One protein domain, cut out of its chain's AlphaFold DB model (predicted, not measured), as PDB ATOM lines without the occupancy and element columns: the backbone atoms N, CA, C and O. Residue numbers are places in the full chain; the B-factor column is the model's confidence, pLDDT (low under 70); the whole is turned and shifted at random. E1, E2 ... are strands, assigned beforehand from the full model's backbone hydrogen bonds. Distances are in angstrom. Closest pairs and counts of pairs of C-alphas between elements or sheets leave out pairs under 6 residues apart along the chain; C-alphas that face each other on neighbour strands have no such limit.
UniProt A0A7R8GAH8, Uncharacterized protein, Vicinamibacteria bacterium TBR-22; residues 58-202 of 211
ATOM      1  N   ALA A  58     -46.321 -34.463  58.000       95.25
ATOM      2  CA  ALA A  58     -46.329 -33.924  56.643       95.25
ATOM      3  C   ALA A  58     -45.346 -32.754  56.499       95.25
ATOM      4  O   ALA A  58     -45.356 -31.811  57.291       95.25
ATOM      5  N   TYR A  59     -44.525 -32.801  55.456       95.06
ATOM      6  CA  TYR A  59     -43.523 -31.796  55.127       95.06
ATOM      7  C   TYR A  59     -43.557 -31.460  53.642       95.06
ATOM      8  O   TYR A  59     -44.068 -32.196  52.799       95.06
ATOM      9  N   THR A  60     -42.994 -30.306  53.326       94.69
ATOM     10  CA  THR A  60     -42.682 -29.896  51.965       94.69
ATOM     11  C   THR A  60     -41.175 -29.750  51.844       94.69
ATOM     12  O   THR A  60     -40.559 -29.054  52.651       94.69
ATOM     13  N   LEU A  61     -40.602 -30.414  50.846       94.62
ATOM     14  CA  LEU A  61     -39.202 -30.325  50.460       94.62
ATOM     15  C   LEU A  61     -39.093 -29.450  49.209       94.62
ATOM     16  O   LEU A  61     -39.705 -29.754  48.189       94.62
ATOM     17  N   GLU A  62     -38.313 -28.381  49.272       94.62
ATOM     18  CA  GLU A  62     -37.912 -27.602  48.106       94.62
ATOM     19  C   GLU A  62     -36.462 -27.931  47.748       94.62
ATOM     20  O   GLU A  62     -35.586 -27.980  48.614       94.62
ATOM     21  N   VAL A  63     -36.210 -28.152  46.458       93.81
ATOM     22  CA  VAL A  63     -34.856 -28.308  45.918       93.81
ATOM     23  C   VAL A  63     -34.655 -27.279  44.818       93.81
ATOM     24  O   VAL A  63     -35.460 -27.208  43.883       93.81
ATOM     25  N   SER A  64     -33.593 -26.486  44.925       93.00
ATOM     26  CA  SER A  64     -33.277 -25.411  43.988       93.00
ATOM     27  C   SER A  64     -31.837 -25.483  43.478       93.00
ATOM     28  O   SER A  64     -30.876 -25.575  44.238       93.00
ATOM     29  N   GLY A  65     -31.689 -25.452  42.155       91.50
ATOM     30  CA  GLY A  65     -30.422 -25.198  41.475       91.50
ATOM     31  C   GLY A  65     -30.370 -23.768  40.942       91.50
ATOM     32  O   GLY A  65     -31.395 -23.229  40.524       91.50
ATOM     33  N   GLU A  66     -29.179 -23.180  40.915       87.06
ATOM     34  CA  GLU A  66     -28.960 -21.843  40.359       87.06
ATOM     35  C   GLU A  66     -28.569 -21.905  38.879       87.06
ATOM     36  O   GLU A  66     -27.939 -22.854  38.396       87.06
ATOM     37  N   ASP A  67     -28.956 -20.879  38.128       78.38
ATOM     38  CA  ASP A  67     -28.359 -20.631  36.821       78.38
ATOM     39  C   ASP A  67     -26.975 -20.004  37.001       78.38
ATOM     40  O   ASP A  67     -26.713 -19.313  37.979       78.38
ATOM     41  N   ALA A  68     -26.070 -20.204  36.040       64.50
ATOM     42  CA  ALA A  68     -24.700 -19.674  36.096       64.50
ATOM     43  C   ALA A  68     -24.592 -18.132  36.172       64.50
ATOM     44  O   ALA A  68     -23.491 -17.588  36.165       64.50
ATOM     45  N   VAL A  69     -25.720 -17.422  36.235       55.94
ATOM     46  CA  VAL A  69     -25.839 -15.969  36.158       55.94
ATOM     47  C   VAL A  69     -26.370 -15.439  37.496       55.94
ATOM     48  O   VAL A  69     -27.525 -15.042  37.584       55.94
ATOM     49  N   GLY A  70     -25.560 -15.462  38.564       55.75
ATOM     50  CA  GLY A  70     -26.046 -14.959  39.859       55.75
ATOM     51  C   GLY A  70     -25.322 -15.399  41.131       55.75
ATOM     52  O   GLY A  70     -25.966 -15.845  42.066       55.75
ATOM     53  N   GLY A  71     -24.006 -15.200  41.209       60.06
ATOM     54  CA  GLY A  71     -23.375 -14.617  42.404       60.06
ATOM     55  C   GLY A  71     -23.188 -15.422  43.700       60.06
ATOM     56  O   GLY A  71     -22.340 -14.990  44.477       60.06
ATOM     57  N   ASP A  72     -23.877 -16.537  43.966       78.38
ATOM     58  CA  ASP A  72     -23.573 -17.346  45.162       78.38
ATOM     59  C   ASP A  72     -22.420 -18.333  44.876       78.38
ATOM     60  O   ASP A  72     -22.620 -19.332  44.177       78.38
ATOM     61  N   PRO A  73     -21.200 -18.110  45.412       78.81
ATOM     62  CA  PRO A  73     -20.085 -19.033  45.212       78.81
ATOM     63  C   PRO A  73     -20.341 -20.416  45.830       78.81
ATOM     64  O   PRO A  73     -19.662 -21.382  45.473       78.81
ATOM     65  N   GLN A  74     -21.297 -20.537  46.756       83.06
ATOM     66  CA  GLN A  74     -21.681 -21.811  47.344       83.06
ATOM     67  C   GLN A  74     -22.620 -22.615  46.446       83.06
ATOM     68  O   GLN A  74     -22.654 -23.828  46.628       83.06
ATOM     69  N   LEU A  75     -23.297 -22.008  45.466       85.62
ATOM     70  CA  LEU A  75     -24.207 -22.662  44.519       85.62
ATOM     71  C   LEU A  75     -23.713 -22.462  43.074       85.62
ATOM     72  O   LEU A  75     -24.189 -21.575  42.367       85.62
ATOM     73  N   PRO A  76     -22.748 -23.276  42.603       86.50
ATOM     74  CA  PRO A  76     -22.303 -23.224  41.216       86.50
ATOM     75  C   PRO A  76     -23.470 -23.418  40.243       86.50
ATOM     76  O   PRO A  76     -24.349 -24.256  40.455       86.50
ATOM     77  N   GLY A  77     -23.432 -22.671  39.141       90.12
ATOM     78  CA  GLY A  77     -24.457 -22.737  38.108       90.12
ATOM     79  C   GLY A  77     -24.595 -24.121  37.481       90.12
ATOM     80  O   GLY A  77     -23.607 -24.803  37.195       90.12
ATOM     81  N   CYS A  78     -25.834 -24.511  37.209       91.31
ATOM     82  CA  CYS A  78     -26.142 -25.761  36.525       91.31
ATOM     83  C   CYS A  78     -25.835 -25.681  35.020       91.31
ATOM     84  O   CYS A  78     -25.854 -24.607  34.417       91.31
ATOM     85  N   SER A  79     -25.582 -26.835  34.399       92.69
ATOM     86  CA  SER A  79     -25.231 -26.946  32.979       92.69
ATOM     87  C   SER A  79     -26.176 -27.880  32.209       92.69
ATOM     88  O   SER A  79     -26.471 -28.972  32.707       92.69
ATOM     89  N   PRO A  80     -26.610 -27.514  30.987       93.12
ATOM     90  CA  PRO A  80     -26.422 -26.205  30.354       93.12
ATOM     91  C   PRO A  80     -27.212 -25.088  31.071       93.12
ATOM     92  O   PRO A  80     -28.246 -25.363  31.685       93.12
ATOM     93  N   PRO A  81     -26.744 -23.827  30.996       90.62
ATOM     94  CA  PRO A  81     -27.449 -22.691  31.585       90.62
ATOM     95  C   PRO A  81     -28.785 -22.437  30.874       90.62
ATOM     96  O   PRO A  81     -28.930 -22.713  29.682       90.62
ATOM     97  N   GLY A  82     -29.764 -21.902  31.607       88.88
ATOM     98  CA  GLY A  82     -31.101 -21.597  31.087       88.88
ATOM     99  C   GLY A  82     -31.998 -22.820  30.879       88.88
ATOM    100  O   GLY A  82     -33.112 -22.675  30.378       88.88
ATOM    101  N   GLN A  83     -31.533 -24.016  31.258       91.50
ATOM    102  CA  GLN A  83     -32.316 -25.245  31.197       91.50
ATOM    103  C   GLN A  83     -32.678 -25.774  32.602       91.50
ATOM    104  O   GLN A  83     -31.952 -25.514  33.572       91.50
ATOM    105  N   PRO A  84     -33.790 -26.527  32.722       90.81
ATOM    106  CA  PRO A  84     -34.930 -26.459  31.799       90.81
ATOM    107  C   PRO A  84     -35.561 -25.045  31.822       90.81
ATOM    108  O   PRO A  84     -35.371 -24.319  32.804       90.81
ATOM    109  N   PRO A  85     -36.334 -24.623  30.799       89.19
ATOM    110  CA  PRO A  85     -36.845 -23.250  30.707       89.19
ATOM    111  C   PRO A  85     -37.840 -22.907  31.824       89.19
ATOM    112  O   PRO A  85     -38.005 -21.748  32.192       89.19
ATOM    113  N   ALA A  86     -38.481 -23.928  32.403       86.94
ATOM    114  CA  ALA A  86     -39.356 -23.798  33.570       86.94
ATOM    115  C   ALA A  86     -38.608 -23.452  34.879       86.94
ATOM    116  O   ALA A  86     -39.242 -23.167  35.903       86.94
ATOM    117  N   GLY A  87     -37.272 -23.470  34.850       90.50
ATOM    118  CA  GLY A  87     -36.393 -23.236  35.989       90.50
ATOM    119  C   GLY A  87     -35.997 -24.519  36.723       90.50
ATOM    120  O   GLY A  87     -36.380 -25.625  36.359       90.50
ATOM    121  N   LYS A  88     -35.207 -24.361  37.787       91.81
ATOM    122  CA  LYS A  88     -34.606 -25.464  38.560       91.81
ATOM    123  C   LYS A  88     -35.023 -25.452  40.025       91.81
ATOM    124  O   LYS A  88     -34.245 -25.814  40.894       91.81
ATOM    125  N   ARG A  89     -36.235 -24.983  40.315       92.25
ATOM    126  CA  ARG A  89     -36.812 -25.025  41.661       92.25
ATOM    127  C   ARG A  89     -38.036 -25.915  41.624       92.25
ATOM    128  O   ARG A  89     -38.948 -25.641  40.849       92.25
ATOM    129  N   ILE A  90     -38.050 -26.931  42.469       91.94
ATOM    130  CA  ILE A  90     -39.179 -27.846  42.600       91.94
ATOM    131  C   ILE A  90     -39.615 -27.951  44.047       91.94
ATOM    132  O   ILE A  90     -38.806 -27.794  44.960       91.94
ATOM    133  N   THR A  91     -40.884 -28.263  44.237       93.44
ATOM    134  CA  THR A  91     -41.506 -28.443  45.540       93.44
ATOM    135  C   THR A  91     -42.122 -29.832  45.588       93.44
ATOM    136  O   THR A  91     -42.818 -30.230  44.665       93.44
ATOM    137  N   ILE A  92     -41.860 -30.589  46.646       93.69
ATOM    138  CA  ILE A  92     -42.228 -32.003  46.750       93.69
ATOM    139  C   ILE A  92     -42.911 -32.204  48.095       93.69
ATOM    140  O   ILE A  92     -42.349 -31.869  49.141       93.69
ATOM    141  N   ALA A  93     -44.129 -32.733  48.083       94.44
ATOM    142  CA  ALA A  93     -44.830 -33.107  49.301       94.44
ATOM    143  C   ALA A  93     -44.385 -34.500  49.760       94.44
ATOM    144  O   ALA A  93     -44.220 -35.422  48.957       94.44
ATOM    145  N   GLY A  94     -44.201 -34.660  51.064       94.75
ATOM    146  CA  GLY A  94     -43.782 -35.933  51.622       94.75
ATOM    147  C   GLY A  94     -43.983 -36.031  53.121       94.75
ATOM    148  O   GLY A  94     -44.352 -35.067  53.796       94.75
ATOM    149  N   THR A  95     -43.660 -37.202  53.644       96.12
ATOM    150  CA  THR A  95     -43.740 -37.498  55.068       96.12
ATOM    151  C   THR A  95     -42.342 -37.617  55.664       96.12
ATOM    152  O   THR A  95     -41.489 -38.344  55.148       96.12
ATOM    153  N   VAL A  96     -42.111 -36.935  56.787       96.12
ATOM    154  CA  VAL A  96     -40.933 -37.123  57.642       96.12
ATOM    155  C   VAL A  96     -41.242 -38.174  58.700       96.12
ATOM    156  O   VAL A  96     -42.285 -38.149  59.349       96.12
ATOM    157  N   SER A  97     -40.309 -39.098  58.893       96.06
ATOM    158  CA  SER A  97     -40.369 -40.159  59.900       96.06
ATOM    159  C   SER A  97     -39.007 -40.345  60.571       96.06
ATOM    160  O   SER A  97     -37.988 -39.867  60.067       96.06
ATOM    161  N   ARG A  98     -38.987 -41.030  61.718       94.06
ATOM    162  CA  ARG A  98     -37.750 -41.481  62.370       94.06
ATOM    163  C   ARG A  98     -37.385 -42.886  61.899       94.06
ATOM    164  O   ARG A  98     -38.242 -43.764  61.890       94.06
ATOM    165  N   ASP A  99     -36.114 -43.086  61.565       94.81
ATOM    166  CA  ASP A  99     -35.509 -44.390  61.275       94.81
ATOM    167  C   ASP A  99     -34.203 -44.509  62.076       94.81
ATOM    168  O   ASP A  99     -33.155 -44.007  61.669       94.81
ATOM    169  N   GLY A 100     -34.291 -45.081  63.279       91.44
ATOM    170  CA  GLY A 100     -33.199 -45.041  64.252       91.44
ATOM    171  C   GLY A 100     -32.831 -43.600  64.629       91.44
ATOM    172  O   GLY A 100     -33.670 -42.839  65.114       91.44
ATOM    173  N   GLU A 101     -31.574 -43.226  64.395       88.94
ATOM    174  CA  GLU A 101     -31.050 -41.877  64.656       88.94
ATOM    175  C   GLU A 101     -31.304 -40.891  63.509       88.94
ATOM    176  O   GLU A 101     -31.153 -39.679  63.689       88.94
ATOM    177  N   ASP A 102     -31.740 -41.386  62.351       92.12
ATOM    178  CA  ASP A 102     -31.941 -40.571  61.164       92.12
ATOM    179  C   ASP A 102     -33.377 -40.019  61.112       92.12
ATOM    180  O   ASP A 102     -34.359 -40.665  61.503       92.12
ATOM    181  N   TRP A 103     -33.506 -38.813  60.572       94.31
ATOM    182  CA  TRP A 103     -34.747 -38.270  60.040       94.31
ATOM    183  C   TRP A 103     -34.848 -38.618  58.561       94.31
ATOM    184  O   TRP A 103     -33.914 -38.383  57.797       94.31
ATOM    185  N   VAL A 104     -35.985 -39.167  58.146       96.19
ATOM    186  CA  VAL A 104     -36.192 -39.621  56.769       96.19
ATOM    187  C   VAL A 104     -37.437 -38.971  56.196       96.19
ATOM    188  O   VAL A 104     -38.550 -39.291  56.618       96.19
ATOM    189  N   PHE A 105     -37.240 -38.091  55.218       96.38
ATOM    190  CA  PHE A 105     -38.292 -37.595  54.338       96.38
ATOM    191  C   PHE A 105     -38.461 -38.559  53.162       96.38
ATOM    192  O   PHE A 105     -37.477 -38.938  52.519       96.38
ATOM    193  N   ARG A 106     -39.704 -38.937  52.867       96.69
ATOM    194  CA  ARG A 106     -40.077 -39.712  51.678       96.69
ATOM    195  C   ARG A 106     -41.170 -38.972  50.921       96.69
ATOM    196  O   ARG A 106     -42.124 -38.517  51.543       96.69
ATOM    197  N   SER A 107     -41.027 -38.870  49.603       95.31
ATOM    198  CA  SER A 107     -42.083 -38.336  48.736       95.31
ATOM    199  C   SER A 107     -43.358 -39.177  48.864       95.31
ATOM    200  O   SER A 107     -43.298 -40.405  48.797       95.31
ATOM    201  N   ASP A 108     -44.512 -38.521  49.017       91.31
ATOM    202  CA  ASP A 108     -45.813 -39.200  49.145       91.31
ATOM    203  C   ASP A 108     -46.433 -39.539  47.775       91.31
ATOM    204  O   ASP A 108     -47.489 -40.170  47.682       91.31
ATOM    205  N   ARG A 109     -45.811 -39.091  46.677       87.44
ATOM    206  CA  ARG A 109     -46.377 -39.220  45.333       87.44
ATOM    207  C   ARG A 109     -46.178 -40.635  44.764       87.44
ATOM    208  O   ARG A 109     -45.045 -41.125  44.728       87.44
ATOM    209  N   PRO A 110     -47.235 -41.281  44.233       86.12
ATOM    210  CA  PRO A 110     -47.104 -42.580  43.578       86.12
ATOM    211  C   PRO A 110     -46.106 -42.551  42.413       86.12
ATOM    212  O   PRO A 110     -46.095 -41.607  41.624       86.12
ATOM    213  N   GLY A 111     -45.292 -43.603  42.291       84.56
ATOM    214  CA  GLY A 111     -44.292 -43.729  41.224       84.56
ATOM    215  C   GLY A 111     -43.024 -42.893  41.429       84.56
ATOM    216  O   GLY A 111     -42.233 -42.775  40.499       84.56
ATOM    217  N   THR A 112     -42.829 -42.324  42.622       88.88
ATOM    218  CA  THR A 112     -41.607 -41.603  43.006       88.88
ATOM    219  C   THR A 112     -40.807 -42.405  44.026       88.88
ATOM    220  O   THR A 112     -41.363 -43.219  44.763       88.88
ATOM    221  N   ASP A 113     -39.498 -42.181  44.065       92.25
ATOM    222  CA  ASP A 113     -38.570 -42.855  44.981       92.25
ATOM    223  C   ASP A 113     -37.635 -41.870  45.698       92.25
ATOM    224  O   ASP A 113     -36.604 -42.267  46.243       92.25
ATOM    225  N   LEU A 114     -37.987 -40.576  45.704       93.62
ATOM    226  CA  LEU A 114     -37.183 -39.549  46.353       93.62
ATOM    227  C   LEU A 114     -37.173 -39.710  47.879       93.62
ATOM    228  O   LEU A 114     -38.216 -39.681  48.541       93.62
ATOM    229  N   VAL A 115     -35.966 -39.809  48.430       95.38
ATOM    230  CA  VAL A 115     -35.678 -39.917  49.857       95.38
ATOM    231  C   VAL A 115     -34.581 -38.927  50.236       95.38
ATOM    232  O   VAL A 115     -33.510 -38.903  49.626       95.38
ATOM    233  N   LEU A 116     -34.834 -38.158  51.293       95.31
ATOM    234  CA  LEU A 116     -33.829 -37.362  51.994       95.31
ATOM    235  C   LEU A 116     -33.632 -37.966  53.390       95.31
ATOM    236  O   LEU A 116     -34.570 -38.008  54.186       95.31
ATOM    237  N   ARG A 117     -32.421 -38.448  53.679       94.81
ATOM    238  CA  ARG A 117     -32.014 -38.904  55.018       94.81
ATOM    239  C   ARG A 117     -31.124 -37.845  55.645       94.81
ATOM    240  O   ARG A 117     -30.170 -37.420  55.002       94.81
ATOM    241  N   LEU A 118     -31.417 -37.467  56.880       92.62
ATOM    242  CA  LEU A 118     -30.667 -36.485  57.655       92.62
ATOM    243  C   LEU A 118     -30.296 -37.078  59.009       92.62
ATOM    244  O   LEU A 118     -31.142 -37.639  59.702       92.62
ATOM    245  N   ARG A 119     -29.050 -36.888  59.411       90.38
ATOM    246  CA  ARG A 119     -28.526 -37.188  60.735       90.38
ATOM    247  C   ARG A 119     -28.037 -35.899  61.368       90.38
ATOM    248  O   ARG A 119     -27.428 -35.063  60.709       90.38
ATOM    249  N   VAL A 120     -28.302 -35.745  62.657       86.12
ATOM    250  CA  VAL A 120     -27.741 -34.641  63.439       86.12
ATOM    251  C   VAL A 120     -26.293 -34.987  63.757       86.12
ATOM    252  O   VAL A 120     -26.054 -35.912  64.527       86.12
ATOM    253  N   ALA A 121     -25.345 -34.277  63.144       77.06
ATOM    254  CA  ALA A 121     -23.919 -34.570  63.279       77.06
ATOM    255  C   ALA A 121     -23.360 -33.988  64.584       77.06
ATOM    256  O   ALA A 121     -22.759 -34.692  65.394       77.06
ATOM    257  N   THR A 122     -23.590 -32.695  64.818       70.38
ATOM    258  CA  THR A 122     -23.088 -31.953  65.982       70.38
ATOM    259  C   THR A 122     -23.998 -30.759  66.303       70.38
ATOM    260  O   THR A 122     -24.791 -30.303  65.474       70.38
ATOM    261  N   ARG A 123     -23.909 -30.214  67.526       63.84
ATOM    262  CA  ARG A 123     -24.439 -28.865  67.804       63.84
ATOM    263  C   ARG A 123     -23.605 -27.850  67.012       63.84
ATOM    264  O   ARG A 123     -22.384 -27.865  67.150       63.84
ATOM    265  N   SER A 124     -24.252 -26.999  66.211       56.00
ATOM    266  CA  SER A 124     -23.585 -25.886  65.518       56.00
ATOM    267  C   SER A 124     -23.410 -24.689  66.470       56.00
ATOM    268  O   SER A 124     -23.884 -24.690  67.607       56.00
ATOM    269  N   PHE A 125     -22.667 -23.688  66.001       55.72
ATOM    270  CA  PHE A 125     -21.982 -22.621  66.741       55.72
ATOM    271  C   PHE A 125     -22.882 -21.590  67.444       55.72
ATOM    272  O   PHE A 125     -22.384 -20.790  68.237       55.72
ATOM    273  N   SER A 126     -24.188 -21.597  67.181       60.72
ATOM    274  CA  SER A 126     -25.173 -20.773  67.883       60.72
ATOM    275  C   SER A 126     -26.141 -21.670  68.647       60.72
ATOM    276  O   SER A 126     -26.432 -22.793  68.236       60.72
ATOM    277  N   SER A 127     -26.683 -21.177  69.760       61.91
ATOM    278  CA  SER A 127     -27.618 -21.914  70.621       61.91
ATOM    279  C   SER A 127     -28.939 -22.306  69.946       61.91
ATOM    280  O   SER A 127     -29.831 -22.780  70.640       61.91
ATOM    281  N   GLU A 128     -29.090 -22.090  68.634       71.25
ATOM    282  CA  GLU A 128     -30.324 -22.290  67.878       71.25
ATOM    283  C   GLU A 128     -30.164 -23.130  66.593       71.25
ATOM    284  O   GLU A 128     -31.164 -23.378  65.919       71.25
ATOM    285  N   LEU A 129     -28.959 -23.603  66.249       75.38
ATOM    286  CA  LEU A 129     -28.705 -24.369  65.018       75.38
ATOM    287  C   LEU A 129     -27.981 -25.697  65.292       75.38
ATOM    288  O   LEU A 129     -27.049 -25.782  66.093       75.38
ATOM    289  N   PHE A 130     -28.390 -26.747  64.585       79.25
ATOM    290  CA  PHE A 130     -27.709 -28.040  64.538       79.25
ATOM    291  C   PHE A 130     -27.126 -28.278  63.160       79.25
ATOM    292  O   PHE A 130     -27.843 -28.113  62.176       79.25
ATOM    293  N   ALA A 131     -25.883 -28.747  63.100       82.69
ATOM    294  CA  ALA A 131     -25.332 -29.262  61.860       82.69
ATOM    295  C   ALA A 131     -26.001 -30.603  61.534       82.69
ATOM    296  O   ALA A 131     -26.167 -31.466  62.409       82.69
ATOM    297  N   VAL A 132     -26.379 -30.777  60.273       85.19
ATOM    298  CA  VAL A 132     -26.884 -32.037  59.746       85.19
ATOM    299  C   VAL A 132     -26.081 -32.506  58.560       85.19
ATOM    300  O   VAL A 132     -25.708 -31.734  57.684       85.19
ATOM    301  N   GLU A 133     -25.885 -33.812  58.526       89.12
ATOM    302  CA  GLU A 133     -25.288 -34.530  57.415       89.12
ATOM    303  C   GLU A 133     -26.304 -35.534  56.880       89.12
ATOM    304  O   GLU A 133     -27.212 -35.967  57.593       89.12
ATOM    305  N   GLY A 134     -26.202 -35.911  55.615       90.62
ATOM    306  CA  GLY A 134     -27.229 -36.756  55.043       90.62
ATOM    307  C   GLY A 134     -27.009 -37.168  53.607       90.62
ATOM    308  O   GLY A 134     -25.925 -37.060  53.039       90.62
ATOM    309  N   SER A 135     -28.091 -37.654  53.010       92.75
ATOM    310  CA  SER A 135     -28.115 -38.034  51.605       92.75
ATOM    311  C   SER A 135     -29.460 -37.731  50.962       92.75
ATOM    312  O   SER A 135     -30.509 -37.906  51.583       92.75
ATOM    313  N   LEU A 136     -29.412 -37.317  49.699       92.88
ATOM    314  CA  LEU A 136     -30.563 -37.139  48.823       92.88
ATOM    315  C   LEU A 136     -30.452 -38.130  47.661       92.88
ATOM    316  O   LEU A 136     -29.434 -38.178  46.958       92.88
ATOM    317  N   ARG A 137     -31.498 -38.930  47.453       93.25
ATOM    318  CA  ARG A 137     -31.543 -39.932  46.385       93.25
ATOM    319  C   ARG A 137     -32.949 -40.101  45.828       93.25
ATOM    320  O   ARG A 137     -33.912 -39.896  46.549       93.25
ATOM    321  N   GLY A 138     -33.042 -40.541  44.581       91.94
ATOM    322  CA  GLY A 138     -34.281 -40.901  43.906       91.94
ATOM    323  C   GLY A 138     -34.745 -39.802  42.967       91.94
ATOM    324  O   GLY A 138     -33.966 -38.944  42.546       91.94
ATOM    325  N   SER A 139     -36.019 -39.849  42.622       92.12
ATOM    326  CA  SER A 139     -36.647 -38.980  41.645       92.12
ATOM    327  C   SER A 139     -38.064 -38.619  42.060       92.12
ATOM    328  O   SER A 139     -38.781 -39.422  42.663       92.12
ATOM    329  N   ALA A 140     -38.457 -37.389  41.749       92.12
ATOM    330  CA  ALA A 140     -39.815 -36.909  41.947       92.12
ATOM    331  C   ALA A 140     -40.128 -35.782  40.950       92.12
ATOM    332  O   ALA A 140     -39.243 -34.985  40.625       92.12
ATOM    333  N   PRO A 141     -41.365 -35.695  40.446       92.12
ATOM    334  CA  PRO A 141     -41.853 -34.511  39.760       92.12
ATOM    335  C   PRO A 141     -42.137 -33.381  40.759       92.12
ATOM    336  O   PRO A 141     -42.265 -33.606  41.961       92.12
ATOM    337  N   ASP A 142     -42.281 -32.170  40.239       89.81
ATOM    338  CA  ASP A 142     -42.726 -31.002  40.987       89.81
ATOM    339  C   ASP A 142     -44.225 -31.117  41.337       89.81
ATOM    340  O   ASP A 142     -45.070 -31.422  40.485       89.81
ATOM    341  N   ASP A 143     -44.553 -30.869  42.602       85.25
ATOM    342  CA  ASP A 143     -45.911 -30.778  43.146       85.25
ATOM    343  C   ASP A 143     -46.420 -29.325  43.207       85.25
ATOM    344  O   ASP A 143     -47.585 -29.084  43.534       85.25
ATOM    345  N   GLY A 144     -45.580 -28.332  42.892       76.38
ATOM    346  CA  GLY A 144     -45.965 -26.924  42.853       76.38
ATOM    347  C   GLY A 144     -47.006 -26.633  41.764       76.38
ATOM    348  O   GLY A 144     -46.778 -26.900  40.585       76.38
ATOM    349  N   ALA A 145     -48.137 -26.019  42.135       58.53
ATOM    350  CA  ALA A 145     -49.301 -25.822  41.255       58.53
ATOM    351  C   ALA A 145     -48.993 -25.127  39.911       58.53
ATOM    352  O   ALA A 145     -49.605 -25.452  38.898       58.53
ATOM    353  N   ALA A 146     -48.030 -24.198  39.879       56.16
ATOM    354  CA  ALA A 146     -47.635 -23.494  38.655       56.16
ATOM    355  C   ALA A 146     -46.679 -24.301  37.749       56.16
ATOM    356  O   ALA A 146     -46.584 -24.017  36.559       56.16
ATOM    357  N   ARG A 147     -45.969 -25.297  38.296       56.94
ATOM    358  CA  ARG A 147     -44.897 -26.050  37.617       56.94
ATOM    359  C   ARG A 147     -45.222 -27.523  37.378       56.94
ATOM    360  O   ARG A 147     -44.631 -28.139  36.498       56.94
ATOM    361  N   ALA A 148     -46.237 -28.075  38.038       59.41
ATOM    362  CA  ALA A 148     -46.775 -29.389  37.685       59.41
ATOM    363  C   ALA A 148     -47.212 -29.448  36.203       59.41
ATOM    364  O   ALA A 148     -47.076 -30.485  35.558       59.41
ATOM    365  N   ALA A 149     -47.660 -28.318  35.637       59.12
ATOM    366  CA  ALA A 149     -48.033 -28.197  34.227       59.12
ATOM    367  C   ALA A 149     -46.841 -28.260  33.249       59.12
ATOM    368  O   ALA A 149     -47.036 -28.635  32.097       59.12
ATOM    369  N   SER A 150     -45.613 -27.930  33.680       62.22
ATOM    370  CA  SER A 150     -44.410 -28.049  32.838       62.22
ATOM    371  C   SER A 150     -43.767 -29.439  32.895       62.22
ATOM    372  O   SER A 150     -42.840 -29.724  32.135       62.22
ATOM    373  N   GLY A 151     -44.247 -30.315  33.786       76.31
ATOM    374  CA  GLY A 151     -43.680 -31.645  33.999       76.31
ATOM    375  C   GLY A 151     -42.246 -31.611  34.528       76.31
ATOM    376  O   GLY A 151     -41.463 -32.507  34.220       76.31
ATOM    377  N   LEU A 152     -41.895 -30.565  35.282       82.56
ATOM    378  CA  LEU A 152     -40.585 -30.437  35.908       82.56
ATOM    379  C   LEU A 152     -40.362 -31.574  36.917       82.56
ATOM    380  O   LEU A 152     -41.268 -31.931  37.667       82.56
ATOM    381  N   ALA A 153     -39.159 -32.136  36.939       83.62
ATOM    382  CA  ALA A 153     -38.767 -33.226  37.818       83.62
ATOM    383  C   ALA A 153     -37.297 -33.124  38.225       83.62
ATOM    384  O   ALA A 153     -36.482 -32.513  37.529       83.62
ATOM    385  N   ILE A 154     -36.973 -33.768  39.344       89.06
ATOM    386  CA  ILE A 154     -35.615 -33.988  39.836       89.06
ATOM    387  C   ILE A 154     -35.242 -35.460  39.746       89.06
ATOM    388  O   ILE A 154     -36.066 -36.347  39.977       89.06
ATOM    389  N   SER A 155     -33.956 -35.706  39.527       85.50
ATOM    390  CA  SER A 155     -33.305 -36.961  39.877       85.50
ATOM    391  C   SER A 155     -31.978 -36.699  40.589       85.50
ATOM    392  O   SER A 155     -31.144 -35.942  40.087       85.50
ATOM    393  N   ALA A 156     -31.759 -37.361  41.723       81.12
ATOM    394  CA  ALA A 156     -30.517 -37.341  42.492       81.12
ATOM    395  C   ALA A 156     -30.032 -38.780  42.726       81.12
ATOM    396  O   ALA A 156     -30.790 -39.628  43.193       81.12
ATOM    397  N   GLY A 157     -28.774 -39.088  42.399       69.06
ATOM    398  CA  GLY A 157     -28.200 -40.423  42.645       69.06
ATOM    399  C   GLY A 157     -28.990 -41.597  42.041       69.06
ATOM    400  O   GLY A 157     -29.086 -42.670  42.656       69.06
ATOM    401  N   ALA A 158     -29.616 -41.380  40.877       55.81
ATOM    402  CA  ALA A 158     -30.357 -42.406  40.151       55.81
ATOM    403  C   ALA A 158     -29.437 -43.585  39.785       55.81
ATOM    404  O   ALA A 158     -28.257 -43.412  39.460       55.81
ATOM    405  N   ALA A 159     -29.978 -44.803  39.870       45.34
ATOM    406  CA  ALA A 159     -29.232 -46.033  39.626       45.34
ATOM    407  C   ALA A 159     -28.633 -46.039  38.207       45.34
ATOM    408  O   ALA A 159     -29.367 -46.065  37.224       45.34
ATOM    409  N   GLY A 160     -27.299 -46.023  38.118       47.38
ATOM    410  CA  GLY A 160     -26.550 -46.104  36.858       47.38
ATOM    411  C   GLY A 160     -25.618 -44.926  36.558       47.38
ATOM    412  O   GLY A 160     -24.738 -45.089  35.721       47.38
ATOM    413  N   GLU A 161     -25.736 -43.781  37.249       50.00
ATOM    414  CA  GLU A 161     -24.954 -42.574  36.896       50.00
ATOM    415  C   GLU A 161     -24.200 -41.874  38.043       50.00
ATOM    416  O   GLU A 161     -23.495 -40.891  37.814       50.00
ATOM    417  N   GLY A 162     -24.281 -42.376  39.274       48.97
ATOM    418  CA  GLY A 162     -23.553 -41.813  40.412       48.97
ATOM    419  C   GLY A 162     -24.233 -42.155  41.731       48.97
ATOM    420  O   GLY A 162     -25.434 -42.413  41.761       48.97
ATOM    421  N   GLY A 163     -23.461 -42.204  42.817       60.72
ATOM    422  CA  GLY A 163     -23.995 -42.414  44.166       60.72
ATOM    423  C   GLY A 163     -24.997 -41.329  44.586       60.72
ATOM    424  O   GLY A 163     -25.175 -40.330  43.890       60.72
ATOM    425  N   ALA A 164     -25.661 -41.530  45.730       72.19
ATOM    426  CA  ALA A 164     -26.532 -40.518  46.334       72.19
ATOM    427  C   ALA A 164     -25.808 -39.163  46.463       72.19
ATOM    428  O   ALA A 164     -24.601 -39.135  46.709       72.19
ATOM    429  N   ALA A 165     -26.536 -38.052  46.311       73.94
ATOM    430  CA  ALA A 165     -25.969 -36.737  46.595       73.94
ATOM    431  C   ALA A 165     -25.766 -36.608  48.110       73.94
ATOM    432  O   ALA A 165     -26.685 -36.894  48.880       73.94
ATOM    433  N   SER A 166     -24.565 -36.212  48.528       76.75
ATOM    434  CA  SER A 166     -24.242 -35.939  49.928       76.75
ATOM    435  C   SER A 166     -24.947 -34.663  50.356       76.75
ATOM    436  O   SER A 166     -24.960 -33.698  49.601       76.75
ATOM    437  N   VAL A 167     -25.515 -34.634  51.553       76.12
ATOM    438  CA  VAL A 167     -26.174 -33.445  52.104       76.12
ATOM    439  C   VAL A 167     -25.382 -32.965  53.305       76.12
ATOM    440  O   VAL A 167     -25.043 -33.771  54.166       76.12
ATOM    441  N   ASP A 168     -25.103 -31.670  53.345       66.00
ATOM    442  CA  ASP A 168     -24.473 -30.976  54.463       66.00
ATOM    443  C   ASP A 168     -25.245 -29.675  54.704       66.00
ATOM    444  O   ASP A 168     -25.571 -28.953  53.757       66.00
ATOM    445  N   GLY A 169     -25.644 -29.400  55.941       70.00
ATOM    446  CA  GLY A 169     -26.496 -28.251  56.215       70.00
ATOM    447  C   GLY A 169     -26.810 -28.026  57.678       70.00
ATOM    448  O   GLY A 169     -26.156 -28.563  58.568       70.00
ATOM    449  N   GLU A 170     -27.854 -27.237  57.925       72.19
ATOM    450  CA  GLU A 170     -28.268 -26.853  59.268       72.19
ATOM    451  C   GLU A 170     -29.784 -27.003  59.491       72.19
ATOM    452  O   GLU A 170     -30.618 -26.791  58.605       72.19
ATOM    453  N   ILE A 171     -30.161 -27.353  60.721       69.75
ATOM    454  CA  ILE A 171     -31.549 -27.410  61.199       69.75
ATOM    455  C   ILE A 171     -31.713 -26.468  62.382       69.75
ATOM    456  O   ILE A 171     -30.883 -26.451  63.290       69.75
ATOM    457  N   ARG A 172     -32.818 -25.718  62.410       63.84
ATOM    458  CA  ARG A 172     -33.153 -24.857  63.552       63.84
ATOM    459  C   ARG A 172     -33.636 -25.667  64.763       63.84
ATOM    460  O   ARG A 172     -34.386 -26.631  64.638       63.84
ATOM    461  N   LEU A 173     -33.227 -25.240  65.959       54.66
ATOM    462  CA  LEU A 173     -33.719 -25.729  67.254       54.66
ATOM    463  C   LEU A 173     -35.188 -25.368  67.456       54.66
ATOM    464  O   LEU A 173     -35.995 -26.202  67.853       54.66
ATOM    465  N   THR A 174     -35.531 -24.123  67.143       57.59
ATOM    466  CA  THR A 174     -36.863 -23.547  67.313       57.59
ATOM    467  C   THR A 174     -37.591 -23.540  65.973       57.59
ATOM    468  O   THR A 174     -37.740 -22.526  65.298       57.59
ATOM    469  N   GLY A 175     -38.020 -24.726  65.550       64.44
ATOM    470  CA  GLY A 175     -38.845 -24.896  64.359       64.44
ATOM    471  C   GLY A 175     -38.434 -26.086  63.511       64.44
ATOM    472  O   GLY A 175     -37.298 -26.540  63.517       64.44
ATOM    473  N   ALA A 176     -39.385 -26.583  62.740       79.94
ATOM    474  CA  ALA A 176     -39.218 -27.742  61.878       79.94
ATOM    475  C   ALA A 176     -38.630 -27.373  60.496       79.94
ATOM    476  O   ALA A 176     -38.955 -28.004  59.493       79.94
ATOM    477  N   PHE A 177     -37.788 -26.335  60.442       87.44
ATOM    478  CA  PHE A 177     -37.168 -25.845  59.211       87.44
ATOM    479  C   PHE A 177     -35.750 -26.397  59.058       87.44
ATOM    480  O   PHE A 177     -34.920 -26.267  59.961       87.44
ATOM    481  N   VAL A 178     -35.473 -26.966  57.890       88.19
ATOM    482  CA  VAL A 178     -34.147 -27.426  57.465       88.19
ATOM    483  C   VAL A 178     -33.693 -26.567  56.300       88.19
ATOM    484  O   VAL A 178     -34.476 -26.358  55.378       88.19
ATOM    485  N   ASN A 179     -32.441 -26.112  56.326       89.75
ATOM    486  CA  ASN A 179     -31.773 -25.507  55.178       89.75
ATOM    487  C   ASN A 179     -30.415 -26.181  55.006       89.75
ATOM    488  O   ASN A 179     -29.593 -26.178  55.918       89.75
ATOM    489  N   ALA A 180     -30.179 -26.774  53.846       89.44
ATOM    490  CA  ALA A 180     -28.980 -27.543  53.573       89.44
ATOM    491  C   ALA A 180     -28.497 -27.341  52.138       89.44
ATOM    492  O   ALA A 180     -29.237 -26.899  51.259       89.44
ATOM    493  N   LEU A 181     -27.246 -27.713  51.903       89.69
ATOM    494  CA  LEU A 181     -26.665 -27.860  50.582       89.69
ATOM    495  C   LEU A 181     -26.518 -29.350  50.286       89.69
ATOM    496  O   LEU A 181     -25.896 -30.101  51.035       89.69
ATOM    497  N   ALA A 182     -27.071 -29.794  49.164       88.44
ATOM    498  CA  ALA A 182     -26.789 -31.121  48.643       88.44
ATOM    499  C   ALA A 182     -25.705 -31.016  47.572       88.44
ATOM    500  O   ALA A 182     -25.870 -30.307  46.582       88.44
ATOM    501  N   GLN A 183     -24.600 -31.729  47.759       89.25
ATOM    502  CA  GLN A 183     -23.495 -31.844  46.820       89.25
ATOM    503  C   GLN A 183     -23.490 -33.224  46.162       89.25
ATOM    504  O   GLN A 183     -23.509 -34.269  46.809       89.25
ATOM    505  N   GLY A 184     -23.420 -33.232  44.839       86.75
ATOM    506  CA  GLY A 184     -23.517 -34.431  44.023       86.75
ATOM    507  C   GLY A 184     -24.218 -34.118  42.712       86.75
ATOM    508  O   GLY A 184     -24.641 -32.990  42.473       86.75
ATOM    509  N   ARG A 185     -24.336 -35.118  41.841       89.81
ATOM    510  CA  ARG A 185     -25.051 -34.952  40.576       89.81
ATOM    511  C   ARG A 185     -26.557 -34.893  40.839       89.81
ATOM    512  O   ARG A 185     -27.153 -35.904  41.213       89.81
ATOM    513  N   VAL A 186     -27.152 -33.730  40.601       91.75
ATOM    514  CA  VAL A 186     -28.600 -33.501  40.636       91.75
ATOM    515  C   VAL A 186     -29.044 -33.006  39.269       91.75
ATOM    516  O   VAL A 186     -28.511 -32.023  38.761       91.75
ATOM    517  N   THR A 187     -30.009 -33.685  38.664       93.50
ATOM    518  CA  THR A 187     -30.525 -33.335  37.340       93.50
ATOM    519  C   THR A 187     -31.960 -32.851  37.456       93.50
ATOM    520  O   THR A 187     -32.787 -33.503  38.089       93.50
ATOM    521  N   PHE A 188     -32.240 -31.719  36.819       93.38
ATOM    522  CA  PHE A 188     -33.574 -31.180  36.603       93.38
ATOM    523  C   PHE A 188     -33.986 -31.465  35.165       93.38
ATOM    524  O   PHE A 188     -33.174 -31.290  34.252       93.38
ATOM    525  N   SER A 189     -35.227 -31.887  34.953       93.06
ATOM    526  CA  SER A 189     -35.763 -32.172  33.622       93.06
ATOM    527  C   SER A 189     -37.215 -31.751  33.490       93.06
ATOM    528  O   SER A 189     -37.948 -31.866  34.464       93.06
ATOM    529  N   ASP A 190     -37.649 -31.345  32.303       91.31
ATOM    530  CA  ASP A 190     -39.064 -31.098  32.004       91.31
ATOM    531  C   ASP A 190     -39.680 -32.176  31.092       91.31
ATOM    532  O   ASP A 190     -38.996 -33.086  30.612       91.31
ATOM    533  N   ALA A 191     -40.989 -32.069  30.838       89.06
ATOM    534  CA  ALA A 191     -41.710 -32.995  29.962       89.06
ATOM    535  C   ALA A 191     -41.295 -32.904  28.481       89.06
ATOM    536  O   ALA A 191     -41.537 -33.845  27.726       89.06
ATOM    537  N   ALA A 192     -40.663 -31.802  28.059       90.81
ATOM    538  CA  ALA A 192     -40.124 -31.641  26.708       90.81
ATOM    539  C   ALA A 192     -38.752 -32.322  26.538       90.81
ATOM    540  O   ALA A 192     -38.219 -32.382  25.429       90.81
ATOM    541  N   GLY A 193     -38.183 -32.860  27.623       90.25
ATOM    542  CA  GLY A 193     -36.895 -33.541  27.631       90.25
ATOM    543  C   GLY A 193     -35.703 -32.601  27.793       90.25
ATOM    544  O   GLY A 193     -34.566 -33.072  27.717       90.25
ATOM    545  N   ALA A 194     -35.925 -31.308  28.044       93.19
ATOM    546  CA  ALA A 194     -34.845 -30.392  28.374       93.19
ATOM    547  C   ALA A 194     -34.303 -30.712  29.769       93.19
ATOM    548  O   ALA A 194     -35.061 -31.067  30.674       93.19
ATOM    549  N   ARG A 195     -32.978 -30.626  29.943       94.12
ATOM    550  CA  ARG A 195     -32.305 -31.017  31.187       94.12
ATOM    551  C   ARG A 195     -31.195 -30.053  31.561       94.12
ATOM    552  O   ARG A 195     -30.501 -29.549  30.683       94.12
ATOM    553  N   ALA A 196     -30.982 -29.890  32.861       93.44
ATOM    554  CA  ALA A 196     -29.778 -29.291  33.420       93.44
ATOM    555  C   ALA A 196     -29.272 -30.111  34.600       93.44
ATOM    556  O   ALA A 196     -30.051 -30.686  35.357       93.44
ATOM    557  N   THR A 197     -27.955 -30.159  34.756       93.31
ATOM    558  CA  THR A 197     -27.283 -30.860  35.843       93.31
ATOM    559  C   THR A 197     -26.539 -29.869  36.718       93.31
ATOM    560  O   THR A 197     -25.758 -29.055  36.227       93.31
ATOM    561  N   CYS A 198     -26.768 -29.975  38.017       91.56
ATOM    562  CA  CYS A 198     -26.101 -29.225  39.063       91.56
ATOM    563  C   CYS A 198     -25.207 -30.195  39.841       91.56
ATOM    564  O   CYS A 198     -25.604 -31.327  40.125       91.56
ATOM    565  N   ASN A 199     -23.996 -29.769  40.183       90.56
ATOM    566  CA  ASN A 199     -23.121 -30.489  41.114       90.56
ATOM    567  C   ASN A 199     -23.384 -30.100  42.579       90.56
ATOM    568  O   ASN A 199     -22.835 -30.723  43.492       90.56
ATOM    569  N   ARG A 200     -24.202 -29.067  42.796       90.62
ATOM    570  CA  ARG A 200     -24.695 -28.654  44.101       90.62
ATOM    571  C   ARG A 200     -26.052 -27.966  43.965       90.62
ATOM    572  O   ARG A 200     -26.289 -27.277  42.979       90.62
ATOM    573  N   VAL A 201     -26.929 -28.175  44.937       92.69
ATOM    574  CA  VAL A 201     -28.265 -27.568  45.014       92.69
ATOM    575  C   VAL A 201     -28.556 -27.149  46.449       92.69
ATOM    576  O   VAL A 201     -28.031 -27.749  47.390       92.69
ATOM    577  N   ALA A 202     -29.410 -26.147  46.618       92.94
ATOM    578  CA  ALA A 202     -29.994 -25.837  47.909       92.94
ATOM    579  C   ALA A 202     -31.200 -26.745  48.159       92.94
ATOM    580  O   ALA A 202     -31.966 -27.080  47.253       92.94
TER     581      ALA A 202
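AT A GLANCE: This is residues 58 to 202 of the 211 residues of an uncharacterized protein of Vicinamibacteria bacterium TBR-22 (UniProt A0A7R8GAH8). A single twisted antiparallel sheet rolls up into a nearly closed barrel, with E6 and E7 both filling the place between E5 and E8, and with the edge strands E1 and E9 coming near each other where Ser 64 meets Ala 202. A long loop, residues 65 to 88, joins E1 to E2. The printed part has 145 residues with no named helix and nine named strands, E1 to E9 in chain order; the class is all strand. It is compact, with a radius of gyration of the C-alphas of 14.9 A, and spans 44 by 36 by 31 A.

IN THESE COORDINATES: E1, residues 58 to 64, begins at C-alpha 58 (-46.329, -33.924, 56.643) and is 20.1 A long. E2, residues 89 to 99, is 27.6 A long and bends by 63 degrees at residue 93. E3, residues 102 to 107, is 16.2 A long, and E4, residues 115 to 123, 23.9 A. E5, residues 129 to 141, is the longest strand, 30.2 A, and bends by 85 degrees at residue 138. E6, residues 153 to 156, is 10.3 A long, and E7, residues 165 to 172, 21.9 A. E8, residues 178 to 189, is 24.4 A long and bends by 97 degrees at residue 184. E9, residues 195 to 202, is 17.7 A long, bends by 89 degrees at residue 199 and ends at C-alpha 202 (-29.994, -25.837, 47.909).

HOW THE PARTS SIT: E1 to E6 form one meander, each strand the antiparallel neighbour of the one before, and E7 to E9 another. E1 and E2 form a hairpin, with N 61 and O 92 at 2.8 A. N 97 and O 104 of E2 and E3 are 2.9 A apart, and N 103 and O 118 of E3 and E4 2.8 A. E4 lies on one side of E5, with N 119 and O 133 at 2.7 A. On the other side lie E7, beside residues 129 to 136, with N 132 and O 169 at 2.8 A, and E6, beside residues 137 to 141, with N 138 and O 156 at 2.8 A. E8 pairs with E7, N 183 and O 166 at 2.7 A, and with E6, N 155 and O 187 at 2.9 A. E9 lies on the other side of E8, with N 188 and O 196 at 2.8 A. The closest C-alphas of E1 and E9, those of Ser 64 and Ala 202, are 5.1 A apart. E4 and E9 are apart.

THE WHOLE: The C-alphas farthest apart, those of Ser 127 and Ala 192, are 46.7 A apart. The printed part has no cut. The links E1 to E2 and E5 to E6 are long. The mean pLDDT of the printed part is 83.0; 28 residues are under 70, among them 145 to 150 and 157 to 163.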